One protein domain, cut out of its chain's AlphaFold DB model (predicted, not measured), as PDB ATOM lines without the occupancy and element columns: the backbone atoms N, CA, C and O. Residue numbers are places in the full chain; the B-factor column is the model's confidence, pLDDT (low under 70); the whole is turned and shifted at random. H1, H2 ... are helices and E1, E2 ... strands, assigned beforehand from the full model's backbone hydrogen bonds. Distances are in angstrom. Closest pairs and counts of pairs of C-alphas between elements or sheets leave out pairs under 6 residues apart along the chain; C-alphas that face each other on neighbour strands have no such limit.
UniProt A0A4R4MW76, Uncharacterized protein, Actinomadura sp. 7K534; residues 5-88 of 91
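What this domain is: This is residues 5 to 88 of the 91 residues of an uncharacterized protein of Actinomadura sp. 7K534 (UniProt A0A4R4MW76). Two long arms make an open V: a narrow two-stranded hairpin, E1 and E2, and a single long helix, H2, which begins near the end of the hairpin away from its loop. The short helix H1 sits at the corner of the V, near the start of E1 and the end of E2, and the free part of H2, residues 65 to 86, sticks out from the body, as does the tip of the hairpin loop, residues 23 to 28. The printed part has 84 residues, with two named strands and two named helices in the order E1, E2, H1, H2; the sheet is E1 - E2, antiparallel, and the class is mixed, helices and strands. The whole is extended, with a radius of gyration of the C-alphas of 20.3 A, and flat, spanning 60 by 45 by 18 A.

Where its parts are: E1 is residues 11 to 18, 21.8 A from first to last C-alpha, and begins at C-alpha 11 at (8.753, -30.938, 25.974). E2 is residues 34 to 41, 21.4 A long, and ends at C-alpha 41 at (13.378, -30.795, 28.446). H1 is residues 48 to 53. H2 is residues 58 to 86, 41.0 A long, and ends at C-alpha 86 at (-29.700, -40.789, 49.385).

How they stand to each other: E1 and E2 form a hairpin of antiparallel neighbour strands, with 151 degrees between their N-to-C directions. C-alphas 11 and 41, which face each other, are 5.2 A apart, and C-alphas 18 and 34, at the other end, are 5.0 A apart. N 13 and O 39, at 2.8 A, and N 35 and O 17, at 3.0 A, are within hydrogen-bond range. The closest C-alphas of E1 and H1 are those of Leu 11 and Leu 52, 7.3 A apart. The closest of E2 and H1 are those of Ile 41 and Tyr 48, 6.9 A apart. H2 is apart from E1, from E2 and from H1. In H1 and H2 every O i to N i+4 pair is within hydrogen-bond range.

The domain as a whole: The two C-alphas farthest apart are those of Gly 44 and Gly 88, at 60.7 A. Without the stretches that stand free, residues 23 to 28 and residues 65 to 88, the body has 54 residues and spans 40 by 29 by 17 A. The link from E1 to E2, 15 residues, is long; the one from E2 to H1, 6 residues, is short, and the one from H1 to H2, 4 residues, is tight. The printed part has no cut. The mean pLDDT of the printed part is 84.2, and residues 19 to 33 and 86 to 88 are under 70.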
ATOM      1  N   ARG A   5       4.248 -31.163  23.967       96.75
ATOM      2  CA  ARG A   5       5.166 -30.677  22.940       96.75
ATOM      3  C   ARG A   5       4.886 -29.214  22.640       96.75
ATOM      4  O   ARG A   5       3.784 -28.869  22.209       96.75
ATOM      5  N   LEU A   6       5.905 -28.390  22.845       95.31
ATOM      6  CA  LEU A   6       5.886 -26.963  22.567       95.31
ATOM      7  C   LEU A   6       6.342 -26.676  21.122       95.31
ATOM      8  O   LEU A   6       7.053 -27.486  20.515       95.31
ATOM      9  N   PRO A   7       5.936 -25.533  20.537       93.38
ATOM     10  CA  PRO A   7       6.280 -25.171  19.160       93.38
ATOM     11  C   PRO A   7       7.772 -24.881  18.945       93.38
ATOM     12  O   PRO A   7       8.236 -24.891  17.808       93.38
ATOM     13  N   ASP A   8       8.524 -24.634  20.017       93.19
ATOM     14  CA  ASP A   8       9.977 -24.429  19.992       93.19
ATOM     15  C   ASP A   8      10.780 -25.743  19.950       93.19
ATOM     16  O   ASP A   8      12.007 -25.715  19.839       93.19
ATOM     17  N   GLY A   9      10.097 -26.892  20.002       93.06
ATOM     18  CA  GLY A   9      10.717 -28.212  19.998       93.06
ATOM     19  C   GLY A   9      11.140 -28.712  21.380       93.06
ATOM     20  O   GLY A   9      11.854 -29.705  21.458       93.06
ATOM     21  N   THR A  10      10.720 -28.064  22.468       97.06
ATOM     22  CA  THR A  10      10.891 -28.592  23.829       97.06
ATOM     23  C   THR A  10       9.658 -29.374  24.292       97.06
ATOM     24  O   THR A  10       8.561 -29.260  23.732       97.06
ATOM     25  N   LEU A  11       9.835 -30.206  25.320       97.00
ATOM     26  CA  LEU A  11       8.753 -30.938  25.974       97.00
ATOM     27  C   LEU A  11       8.569 -30.433  27.403       97.00
ATOM     28  O   LEU A  11       9.511 -30.441  28.189       97.00
ATOM     29  N   ARG A  12       7.337 -30.083  27.776       96.31
ATOM     30  CA  ARG A  12       6.945 -29.913  29.179       96.31
ATOM     31  C   ARG A  12       6.551 -31.250  29.772       96.31
ATOM     32  O   ARG A  12       5.525 -31.826  29.407       96.31
ATOM     33  N   VAL A  13       7.344 -31.714  30.723       95.06
ATOM     34  CA  VAL A  13       7.192 -33.005  31.386       95.06
ATOM     35  C   VAL A  13       6.672 -32.788  32.807       95.06
ATOM     36  O   VAL A  13       7.189 -31.927  33.521       95.06
ATOM     37  N   PRO A  14       5.646 -33.536  33.236       93.56
ATOM     38  CA  PRO A  14       5.200 -33.528  34.621       93.56
ATOM     39  C   PRO A  14       6.318 -33.946  35.577       93.56
ATOM     40  O   PRO A  14       6.936 -34.992  35.388       93.56
ATOM     41  N   HIS A  15       6.537 -33.163  36.624       89.50
ATOM     42  CA  HIS A  15       7.512 -33.456  37.659       89.50
ATOM     43  C   HIS A  15       6.906 -33.180  39.033       89.50
ATOM     44  O   HIS A  15       6.548 -32.044  39.347       89.50
ATOM     45  N   SER A  16       6.787 -34.225  39.847       82.81
ATOM     46  CA  SER A  16       6.308 -34.113  41.222       82.81
ATOM     47  C   SER A  16       7.508 -34.019  42.161       82.81
ATOM     48  O   SER A  16       8.368 -34.901  42.170       82.81
ATOM     49  N   VAL A  17       7.559 -32.959  42.961       78.25
ATOM     50  CA  VAL A  17       8.595 -32.738  43.971       78.25
ATOM     51  C   VAL A  17       8.025 -33.072  45.344       78.25
ATOM     52  O   VAL A  17       6.956 -32.595  45.728       78.25
ATOM     53  N   LEU A  18       8.769 -33.883  46.092       72.94
ATOM     54  CA  LEU A  18       8.523 -34.168  47.500       72.94
ATOM     55  C   LEU A  18       9.588 -33.427  48.307       72.94
ATOM     56  O   LEU A  18      10.759 -33.793  48.243       72.94
ATOM     57  N   THR A  19       9.204 -32.378  49.035       63.91
ATOM     58  CA  THR A  19      10.135 -31.696  49.948       63.91
ATOM     59  C   THR A  19      10.101 -32.373  51.319       63.91
ATOM     60  O   THR A  19       9.023 -32.679  51.846       63.91
ATOM     61  N   GLU A  20      11.279 -32.662  51.875       61.31
ATOM     62  CA  GLU A  20      11.404 -33.142  53.252       61.31
ATOM     63  C   GLU A  20      11.013 -32.020  54.226       61.31
ATOM     64  O   GLU A  20      11.205 -30.846  53.901       61.31
ATOM     65  N   PRO A  21      10.417 -32.337  55.390       58.56
ATOM     66  CA  PRO A  21      10.068 -31.312  56.369       58.56
ATOM     67  C   PRO A  21      11.319 -30.500  56.728       58.56
ATOM     68  O   PRO A  21      12.342 -31.070  57.102       58.56
ATOM     69  N   GLY A  22      11.240 -29.176  56.558       58.16
ATOM     70  CA  GLY A  22      12.344 -28.266  56.854       58.16
ATOM     71  C   GLY A  22      12.753 -28.336  58.324       58.16
ATOM     72  O   GLY A  22      11.917 -28.576  59.197       58.16
ATOM     73  N   GLU A  23      14.046 -28.139  58.590       58.03
ATOM     74  CA  GLU A  23      14.581 -28.081  59.949       58.03
ATOM     75  C   GLU A  23      13.817 -27.051  60.810       58.03
ATOM     76  O   GLU A  23      13.441 -25.987  60.307       58.03
ATOM     77  N   PRO A  24      13.608 -27.338  62.110       54.94
ATOM     78  CA  PRO A  24      12.623 -26.670  62.972       54.94
ATOM     79  C   PRO A  24      12.870 -25.176  63.270       54.94
ATOM     80  O   PRO A  24      12.122 -24.592  64.050       54.94
ATOM     81  N   ASP A  25      13.885 -24.543  62.676       55.44
ATOM     82  CA  ASP A  25      14.242 -23.135  62.930       55.44
ATOM     83  C   ASP A  25      13.757 -22.158  61.840       55.44
ATOM     84  O   ASP A  25      13.828 -20.940  61.988       55.44
ATOM     85  N   SER A  26      13.200 -22.664  60.737       54.75
ATOM     86  CA  SER A  26      12.480 -21.831  59.771       54.75
ATOM     87  C   SER A  26      10.991 -21.970  60.050       54.75
ATOM     88  O   SER A  26      10.436 -23.031  59.808       54.75
ATOM     89  N   GLY A  27      10.337 -20.922  60.566       54.28
ATOM     90  CA  GLY A  27       8.925 -20.899  60.993       54.28
ATOM     91  C   GLY A  27       7.850 -21.160  59.918       54.28
ATOM     92  O   GLY A  27       6.766 -20.585  59.987       54.28
ATOM     93  N   ALA A  28       8.131 -21.996  58.920       52.97
ATOM     94  CA  ALA A  28       7.174 -22.593  58.005       52.97
ATOM     95  C   ALA A  28       6.721 -23.942  58.587       52.97
ATOM     96  O   ALA A  28       7.540 -24.810  58.870       52.97
ATOM     97  N   GLY A  29       5.413 -24.085  58.809       53.50
ATOM     98  CA  GLY A  29       4.814 -25.224  59.504       53.50
ATOM     99  C   GLY A  29       5.256 -26.599  58.992       53.50
ATOM    100  O   GLY A  29       5.472 -26.811  57.801       53.50
ATOM    101  N   GLU A  30       5.345 -27.532  59.936       57.12
ATOM    102  CA  GLU A  30       5.710 -28.937  59.770       57.12
ATOM    103  C   GLU A  30       4.778 -29.631  58.762       57.12
ATOM    104  O   GLU A  30       3.678 -30.075  59.089       57.12
ATOM    105  N   GLY A  31       5.196 -29.721  57.500       59.81
ATOM    106  CA  GLY A  31       4.411 -30.390  56.471       59.81
ATOM    107  C   GLY A  31       5.261 -30.800  55.280       59.81
ATOM    108  O   GLY A  31       5.980 -29.989  54.706       59.81
ATOM    109  N   ARG A  32       5.157 -32.071  54.881       62.31
ATOM    110  CA  ARG A  32       5.683 -32.558  53.601       62.31
ATOM    111  C   ARG A  32       4.938 -31.844  52.472       62.31
ATOM    112  O   ARG A  32       3.749 -32.087  52.279       62.31
ATOM    113  N   ILE A  33       5.632 -30.992  51.724       68.44
ATOM    114  CA  ILE A  33       5.064 -30.336  50.543       68.44
ATOM    115  C   ILE A  33       5.140 -31.324  49.377       68.44
ATOM    116  O   ILE A  33       6.231 -31.750  48.988       68.44
ATOM    117  N   ILE A  34       3.975 -31.691  48.841       72.00
ATOM    118  CA  ILE A  34       3.845 -32.376  47.554       72.00
ATOM    119  C   ILE A  34       3.499 -31.293  46.533       72.00
ATOM    120  O   ILE A  34       2.424 -30.699  46.615       72.00
ATOM    121  N   ALA A  35       4.419 -30.999  45.619       78.00
ATOM    122  CA  ALA A  35       4.207 -30.019  44.561       78.00
ATOM    123  C   ALA A  35       4.254 -30.702  43.195       78.00
ATOM    124  O   ALA A  35       5.228 -31.379  42.876       78.00
ATOM    125  N   ASP A  36       3.224 -30.485  42.381       85.56
ATOM    126  CA  ASP A  36       3.205 -30.895  40.980       85.56
ATOM    127  C   ASP A  36       3.600 -29.713  40.094       85.56
ATOM    128  O   ASP A  36       2.956 -28.661  40.105       85.56
ATOM    129  N   ALA A  37       4.662 -29.888  39.316       88.62
ATOM    130  CA  ALA A  37       5.203 -28.881  38.419       88.62
ATOM    131  C   ALA A  37       5.422 -29.451  37.014       88.62
ATOM    132  O   ALA A  37       5.315 -30.652  36.767       88.62
ATOM    133  N   TYR A  38       5.730 -28.563  36.078       92.19
ATOM    134  CA  TYR A  38       6.197 -28.923  34.749       92.19
ATOM    135  C   TYR A  38       7.648 -28.486  34.601       92.19
ATOM    136  O   TYR A  38       7.984 -27.360  34.962       92.19
ATOM    137  N   VAL A  39       8.484 -29.363  34.055       94.12
ATOM    138  CA  VAL A  39       9.866 -29.049  33.675       94.12
ATOM    139  C   VAL A  39      10.008 -29.133  32.165       94.12
ATOM    140  O   VAL A  39       9.352 -29.952  31.525       94.12
ATOM    141  N   GLU A  40      10.832 -28.269  31.590       96.19
ATOM    142  CA  GLU A  40      11.088 -28.239  30.152       96.19
ATOM    143  C   GLU A  40      12.356 -29.039  29.850       96.19
ATOM    144  O   GLU A  40      13.413 -28.773  30.421       96.19
ATOM    145  N   ILE A  41      12.243 -30.025  28.962       96.31
ATOM    146  CA  ILE A  41      13.378 -30.795  28.446       96.31
ATOM    147  C   ILE A  41      13.526 -30.556  26.943       96.31
ATOM    148  O   ILE A  41      12.542 -30.406  26.216       96.31
ATOM    149  N   GLY A  42      14.770 -30.516  26.477       95.00
ATOM    150  CA  GLY A  42      15.100 -30.360  25.062       95.00
ATOM    151  C   GLY A  42      15.575 -31.668  24.421       95.00
ATOM    152  O   GLY A  42      15.813 -32.646  25.127       95.00
ATOM    153  N   PRO A  43      15.813 -31.674  23.099       93.62
ATOM    154  CA  PRO A  43      16.247 -32.855  22.340       93.62
ATOM    155  C   PRO A  43      17.604 -33.447  22.746       93.62
ATOM    156  O   PRO A  43      17.970 -34.515  22.272       93.62
ATOM    157  N   GLY A  44      18.369 -32.766  23.603       95.12
ATOM    158  CA  GLY A  44      19.602 -33.307  24.181       95.12
ATOM    159  C   GLY A  44      19.388 -34.190  25.415       95.12
ATOM    160  O   GLY A  44      20.359 -34.750  25.917       95.12
ATOM    161  N   ASP A  45      18.161 -34.283  25.931       95.69
ATOM    162  CA  ASP A  45      17.840 -35.097  27.102       95.69
ATOM    163  C   ASP A  45      17.690 -36.585  26.717       95.69
ATOM    164  O   ASP A  45      17.049 -36.888  25.707       95.69
ATOM    165  N   PRO A  46      18.255 -37.536  27.488       95.75
ATOM    166  CA  PRO A  46      18.179 -38.965  27.171       95.75
ATOM    167  C   PRO A  46      16.748 -39.516  27.127       95.75
ATOM    168  O   PRO A  46      16.496 -40.495  26.426       95.75
ATOM    169  N   ASP A  47      15.810 -38.907  27.854       92.50
ATOM    170  CA  ASP A  47      14.408 -39.316  27.854       92.50
ATOM    171  C   ASP A  47      13.589 -38.620  26.755       92.50
ATOM    172  O   ASP A  47      12.429 -38.986  26.541       92.50
ATOM    173  N   TYR A  48      14.163 -37.653  26.028       95.25
ATOM    174  CA  TYR A  48      13.431 -36.821  25.073       95.25
ATOM    175  C   TYR A  48      12.717 -37.639  23.996       95.25
ATOM    176  O   TYR A  48      11.506 -37.505  23.849       95.25
ATOM    177  N   ASP A  49      13.422 -38.513  23.272       95.94
ATOM    178  CA  ASP A  49      12.828 -39.274  22.159       95.94
ATOM    179  C   ASP A  49      11.713 -40.214  22.632       95.94
ATOM    180  O   ASP A  49      10.686 -40.364  21.964       95.94
ATOM    181  N   ARG A  50      11.881 -40.811  23.819       95.25
ATOM    182  CA  ARG A  50      10.847 -41.646  24.441       95.25
ATOM    183  C   ARG A  50       9.606 -40.813  24.745       95.25
ATOM    184  O   ARG A  50       8.498 -41.198  24.384       95.25
ATOM    185  N   LEU A  51       9.794 -39.671  25.403       95.00
ATOM    186  CA  LEU A  51       8.704 -38.796  25.833       95.00
ATOM    187  C   LEU A  51       8.037 -38.078  24.653       95.00
ATOM    188  O   LEU A  51       6.839 -37.809  24.702       95.00
ATOM    189  N   LEU A  52       8.774 -37.821  23.570       94.75
ATOM    190  CA  LEU A  52       8.253 -37.233  22.341       94.75
ATOM    191  C   LEU A  52       7.179 -38.126  21.711       94.75
ATOM    192  O   LEU A  52       6.146 -37.612  21.277       94.75
ATOM    193  N   GLY A  53       7.384 -39.448  21.705       93.12
ATOM    194  CA  GLY A  53       6.415 -40.415  21.176       93.12
ATOM    195  C   GLY A  53       5.086 -40.457  21.942       93.12
ATOM    196  O   GLY A  53       4.058 -40.804  21.366       93.12
ATOM    197  N   GLU A  54       5.094 -40.058  23.215       92.31
ATOM    198  CA  GLU A  54       3.915 -40.009  24.093       92.31
ATOM    199  C   GLU A  54       3.378 -38.576  24.293       92.31
ATOM    200  O   GLU A  54       2.413 -38.358  25.033       92.31
ATOM    201  N   SER A  55       4.009 -37.590  23.650       95.31
ATOM    202  CA  SER A  55       3.675 -36.177  23.809       95.31
ATOM    203  C   SER A  55       2.389 -35.793  23.084       95.31
ATOM    204  O   SER A  55       2.075 -36.292  22.004       95.31
ATOM    205  N   LEU A  56       1.671 -34.842  23.675       94.94
ATOM    206  CA  LEU A  56       0.544 -34.160  23.051       94.94
ATOM    207  C   LEU A  56       0.943 -32.732  22.712       94.94
ATOM    208  O   LEU A  56       1.686 -32.096  23.454       94.94
ATOM    209  N   THR A  57       0.422 -32.193  21.622       95.19
ATOM    210  CA  THR A  57       0.499 -30.755  21.359       95.19
ATOM    211  C   THR A  57      -0.357 -29.966  22.352       95.19
ATOM    212  O   THR A  57      -1.247 -30.500  23.022       95.19
ATOM    213  N   GLU A  58      -0.103 -28.662  22.443       92.00
ATOM    214  CA  GLU A  58      -0.915 -27.759  23.268       92.00
ATOM    215  C   GLU A  58      -2.388 -27.728  22.835       92.00
ATOM    216  O   GLU A  58      -3.279 -27.651  23.684       92.00
ATOM    217  N   GLU A  59      -2.651 -27.844  21.532       92.81
ATOM    218  CA  GLU A  59      -4.004 -27.907  20.977       92.81
ATOM    219  C   GLU A  59      -4.725 -29.189  21.415       92.81
ATOM    220  O   GLU A  59      -5.796 -29.116  22.019       92.81
ATOM    221  N   GLU A  60      -4.098 -30.355  21.236       93.75
ATOM    222  CA  GLU A  60      -4.654 -31.647  21.669       93.75
ATOM    223  C   GLU A  60      -4.907 -31.684  23.184       93.75
ATOM    224  O   GLU A  60      -5.912 -32.225  23.662       93.75
ATOM    225  N   LEU A  61      -4.020 -31.072  23.978       92.62
ATOM    226  CA  LEU A  61      -4.233 -30.931  25.415       92.62
ATOM    227  C   LEU A  61      -5.446 -30.043  25.726       92.62
ATOM    228  O   LEU A  61      -6.221 -30.358  26.638       92.62
ATOM    229  N   ALA A  62      -5.611 -28.931  25.009       92.69
ATOM    230  CA  ALA A  62      -6.736 -28.023  25.197       92.69
ATOM    231  C   ALA A  62      -8.068 -28.709  24.865       92.69
ATOM    232  O   ALA A  62      -9.030 -28.570  25.627       92.69
ATOM    233  N   GLU A  63      -8.115 -29.496  23.791       93.81
ATOM    234  CA  GLU A  63      -9.269 -30.322  23.433       93.81
ATOM    235  C   GLU A  63      -9.586 -31.351  24.518       93.81
ATOM    236  O   GLU A  63     -10.723 -31.425  24.993       93.81
ATOM    237  N   ARG A  64      -8.573 -32.080  25.004       91.75
ATOM    238  CA  ARG A  64      -8.752 -33.038  26.103       91.75
ATOM    239  C   ARG A  64      -9.298 -32.363  27.359       91.75
ATOM    240  O   ARG A  64     -10.206 -32.885  28.000       91.75
ATOM    241  N   ARG A  65      -8.788 -31.177  27.698       89.06
ATOM    242  CA  ARG A  65      -9.234 -30.406  28.866       89.06
ATOM    243  C   ARG A  65     -10.636 -29.817  28.696       89.06
ATOM    244  O   ARG A  65     -11.289 -29.542  29.702       89.06
ATOM    245  N   ARG A  66     -11.111 -29.599  27.466       90.75
ATOM    246  CA  ARG A  66     -12.526 -29.285  27.210       90.75
ATOM    247  C   ARG A  66     -13.389 -30.510  27.464       90.75
ATOM    248  O   ARG A  66     -14.247 -30.450  28.331       90.75
ATOM    249  N   ARG A  67     -13.054 -31.636  26.830       90.12
ATOM    250  CA  ARG A  67     -13.778 -32.900  27.002       90.12
ATOM    251  C   ARG A  67     -13.892 -33.310  28.470       90.12
ATOM    252  O   ARG A  67     -14.959 -33.707  28.911       90.12
ATOM    253  N   TRP A  68     -12.810 -33.184  29.234       87.81
ATOM    254  CA  TRP A  68     -12.833 -33.464  30.667       87.81
ATOM    255  C   TRP A  68     -13.782 -32.566  31.444       87.81
ATOM    256  O   TRP A  68     -14.447 -33.060  32.339       87.81
ATOM    257  N   ARG A  69     -13.867 -31.273  31.118       86.38
ATOM    258  CA  ARG A  69     -14.829 -30.378  31.773       86.38
ATOM    259  C   ARG A  69     -16.271 -30.746  31.434       86.38
ATOM    260  O   ARG A  69     -17.128 -30.650  32.304       86.38
ATOM    261  N   ASP A  70     -16.520 -31.182  30.206       88.06
ATOM    262  CA  ASP A  70     -17.853 -31.614  29.783       88.06
ATOM    263  C   ASP A  70     -18.259 -32.921  30.494       88.06
ATOM    264  O   ASP A  70     -19.345 -33.010  31.064       88.06
ATOM    265  N   GLU A  71     -17.358 -33.910  30.547       87.88
ATOM    266  CA  GLU A  71     -17.573 -35.171  31.276       87.88
ATOM    267  C   GLU A  71     -17.682 -34.959  32.803       87.88
ATOM    268  O   GLU A  71     -18.459 -35.645  33.469       87.88
ATOM    269  N   ASP A  72     -16.941 -33.997  33.361       90.00
ATOM    270  CA  ASP A  72     -17.003 -33.614  34.777       90.00
ATOM    271  C   ASP A  72     -18.361 -32.998  35.141       90.00
ATOM    272  O   ASP A  72     -18.941 -33.353  36.164       90.00
ATOM    273  N   ALA A  73     -18.938 -32.164  34.270       88.62
ATOM    274  CA  ALA A  73     -20.280 -31.619  34.472       88.62
ATOM    275  C   ALA A  73     -21.356 -32.721  34.505       88.62
ATOM    276  O   ALA A  73     -22.257 -32.697  35.348       88.62
ATOM    277  N   ASP A  74     -21.242 -33.727  33.633       90.00
ATOM    278  CA  ASP A  74     -22.123 -34.897  33.656       90.00
ATOM    279  C   ASP A  74     -21.924 -35.758  34.914       90.00
ATOM    280  O   ASP A  74     -22.885 -36.325  35.446       90.00
ATOM    281  N   LEU A  75     -20.689 -35.881  35.410       90.62
ATOM    282  CA  LEU A  75     -20.398 -36.573  36.665       90.62
ATOM    283  C   LEU A  75     -20.985 -35.823  37.866       90.62
ATOM    284  O   LEU A  75     -21.619 -36.452  38.711       90.62
ATOM    285  N   LEU A  76     -20.824 -34.499  37.914       91.19
ATOM    286  CA  LEU A  76     -21.375 -33.649  38.966       91.19
ATOM    287  C   LEU A  76     -22.900 -33.766  39.020       91.19
ATOM    288  O   LEU A  76     -23.443 -33.999  40.098       91.19
ATOM    289  N   ARG A  77     -23.580 -33.713  37.865       88.88
ATOM    290  CA  ARG A  77     -25.035 -33.916  37.786       88.88
ATOM    291  C   ARG A  77     -25.449 -35.260  38.388       88.88
ATOM    292  O   ARG A  77     -26.319 -35.299  39.251       88.88
ATOM    293  N   ARG A  78     -24.796 -36.358  37.986       90.50
ATOM    294  CA  ARG A  78     -25.087 -37.701  38.529       90.50
ATOM    295  C   ARG A  78     -24.838 -37.787  40.032       90.50
ATOM    296  O   ARG A  78     -25.567 -38.474  40.740       90.50
ATOM    297  N   PHE A  79     -23.806 -37.108  40.524       90.75
ATOM    298  CA  PHE A  79     -23.512 -37.067  41.950       90.75
ATOM    299  C   PHE A  79     -24.573 -36.282  42.734       90.75
ATOM    300  O   PHE A  79     -24.954 -36.687  43.831       90.75
ATOM    301  N   GLU A  80     -25.081 -35.179  42.186       91.88
ATOM    302  CA  GLU A  80     -26.194 -34.432  42.779       91.88
ATOM    303  C   GLU A  80     -27.496 -35.237  42.796       91.88
ATOM    304  O   GLU A  80     -28.165 -35.259  43.828       91.88
ATOM    305  N   GLU A  81     -27.812 -35.946  41.710       90.75
ATOM    306  CA  GLU A  81     -28.942 -36.884  41.641       90.75
ATOM    307  C   GLU A  81     -28.819 -37.985  42.704       90.75
ATOM    308  O   GLU A  81     -29.760 -38.222  43.456       90.75
ATOM    309  N   TRP A  82     -27.640 -38.605  42.829       90.50
ATOM    310  CA  TRP A  82     -27.379 -39.620  43.853       90.50
ATOM    311  C   TRP A  82     -27.554 -39.077  45.278       90.50
ATOM    312  O   TRP A  82     -28.205 -39.720  46.095       90.50
ATOM    313  N   LYS A  83     -27.040 -37.876  45.584       87.94
ATOM    314  CA  LYS A  83     -27.254 -37.240  46.899       87.94
ATOM    315  C   LYS A  83     -28.732 -36.967  47.181       87.94
ATOM    316  O   LYS A  83     -29.140 -37.025  48.335       87.94
ATOM    317  N   ALA A  84     -29.511 -36.603  46.163       87.25
ATOM    318  CA  ALA A  84     -30.940 -36.346  46.316       87.25
ATOM    319  C   ALA A  84     -31.729 -37.638  46.586       87.25
ATOM    320  O   ALA A  84     -32.680 -37.611  47.365       87.25
ATOM    321  N   ASP A  85     -31.305 -38.753  45.987       81.06
ATOM    322  CA  ASP A  85     -31.855 -40.090  46.234       81.06
ATOM    323  C   ASP A  85     -31.475 -40.608  47.638       81.06
ATOM    324  O   ASP A  85     -32.338 -41.051  48.395       81.06
ATOM    325  N   ASP A  86     -30.213 -40.431  48.051       69.75
ATOM    326  CA  ASP A  86     -29.700 -40.789  49.385       69.75
ATOM    327  C   ASP A  86     -30.359 -39.959  50.507       69.75
ATOM    328  O   ASP A  86     -30.790 -40.498  51.527       69.75
ATOM    329  N   ALA A  87     -30.579 -38.658  50.277       60.12
ATOM    330  CA  ALA A  87     -31.316 -37.784  51.195       60.12
ATOM    331  C   ALA A  87     -32.816 -38.134  51.323       60.12
ATOM    332  O   ALA A  87     -33.478 -37.635  52.236       60.12
ATOM    333  N   GLY A  88     -33.357 -38.980  50.436       54.84
ATOM    334  CA  GLY A  88     -34.709 -39.547  50.521       54.84
ATOM    335  C   GLY A  88     -34.767 -40.970  51.097       54.84
ATOM    336  O   GLY A  88     -35.866 -41.476  51.329       54.84
TER     337      GLY A  88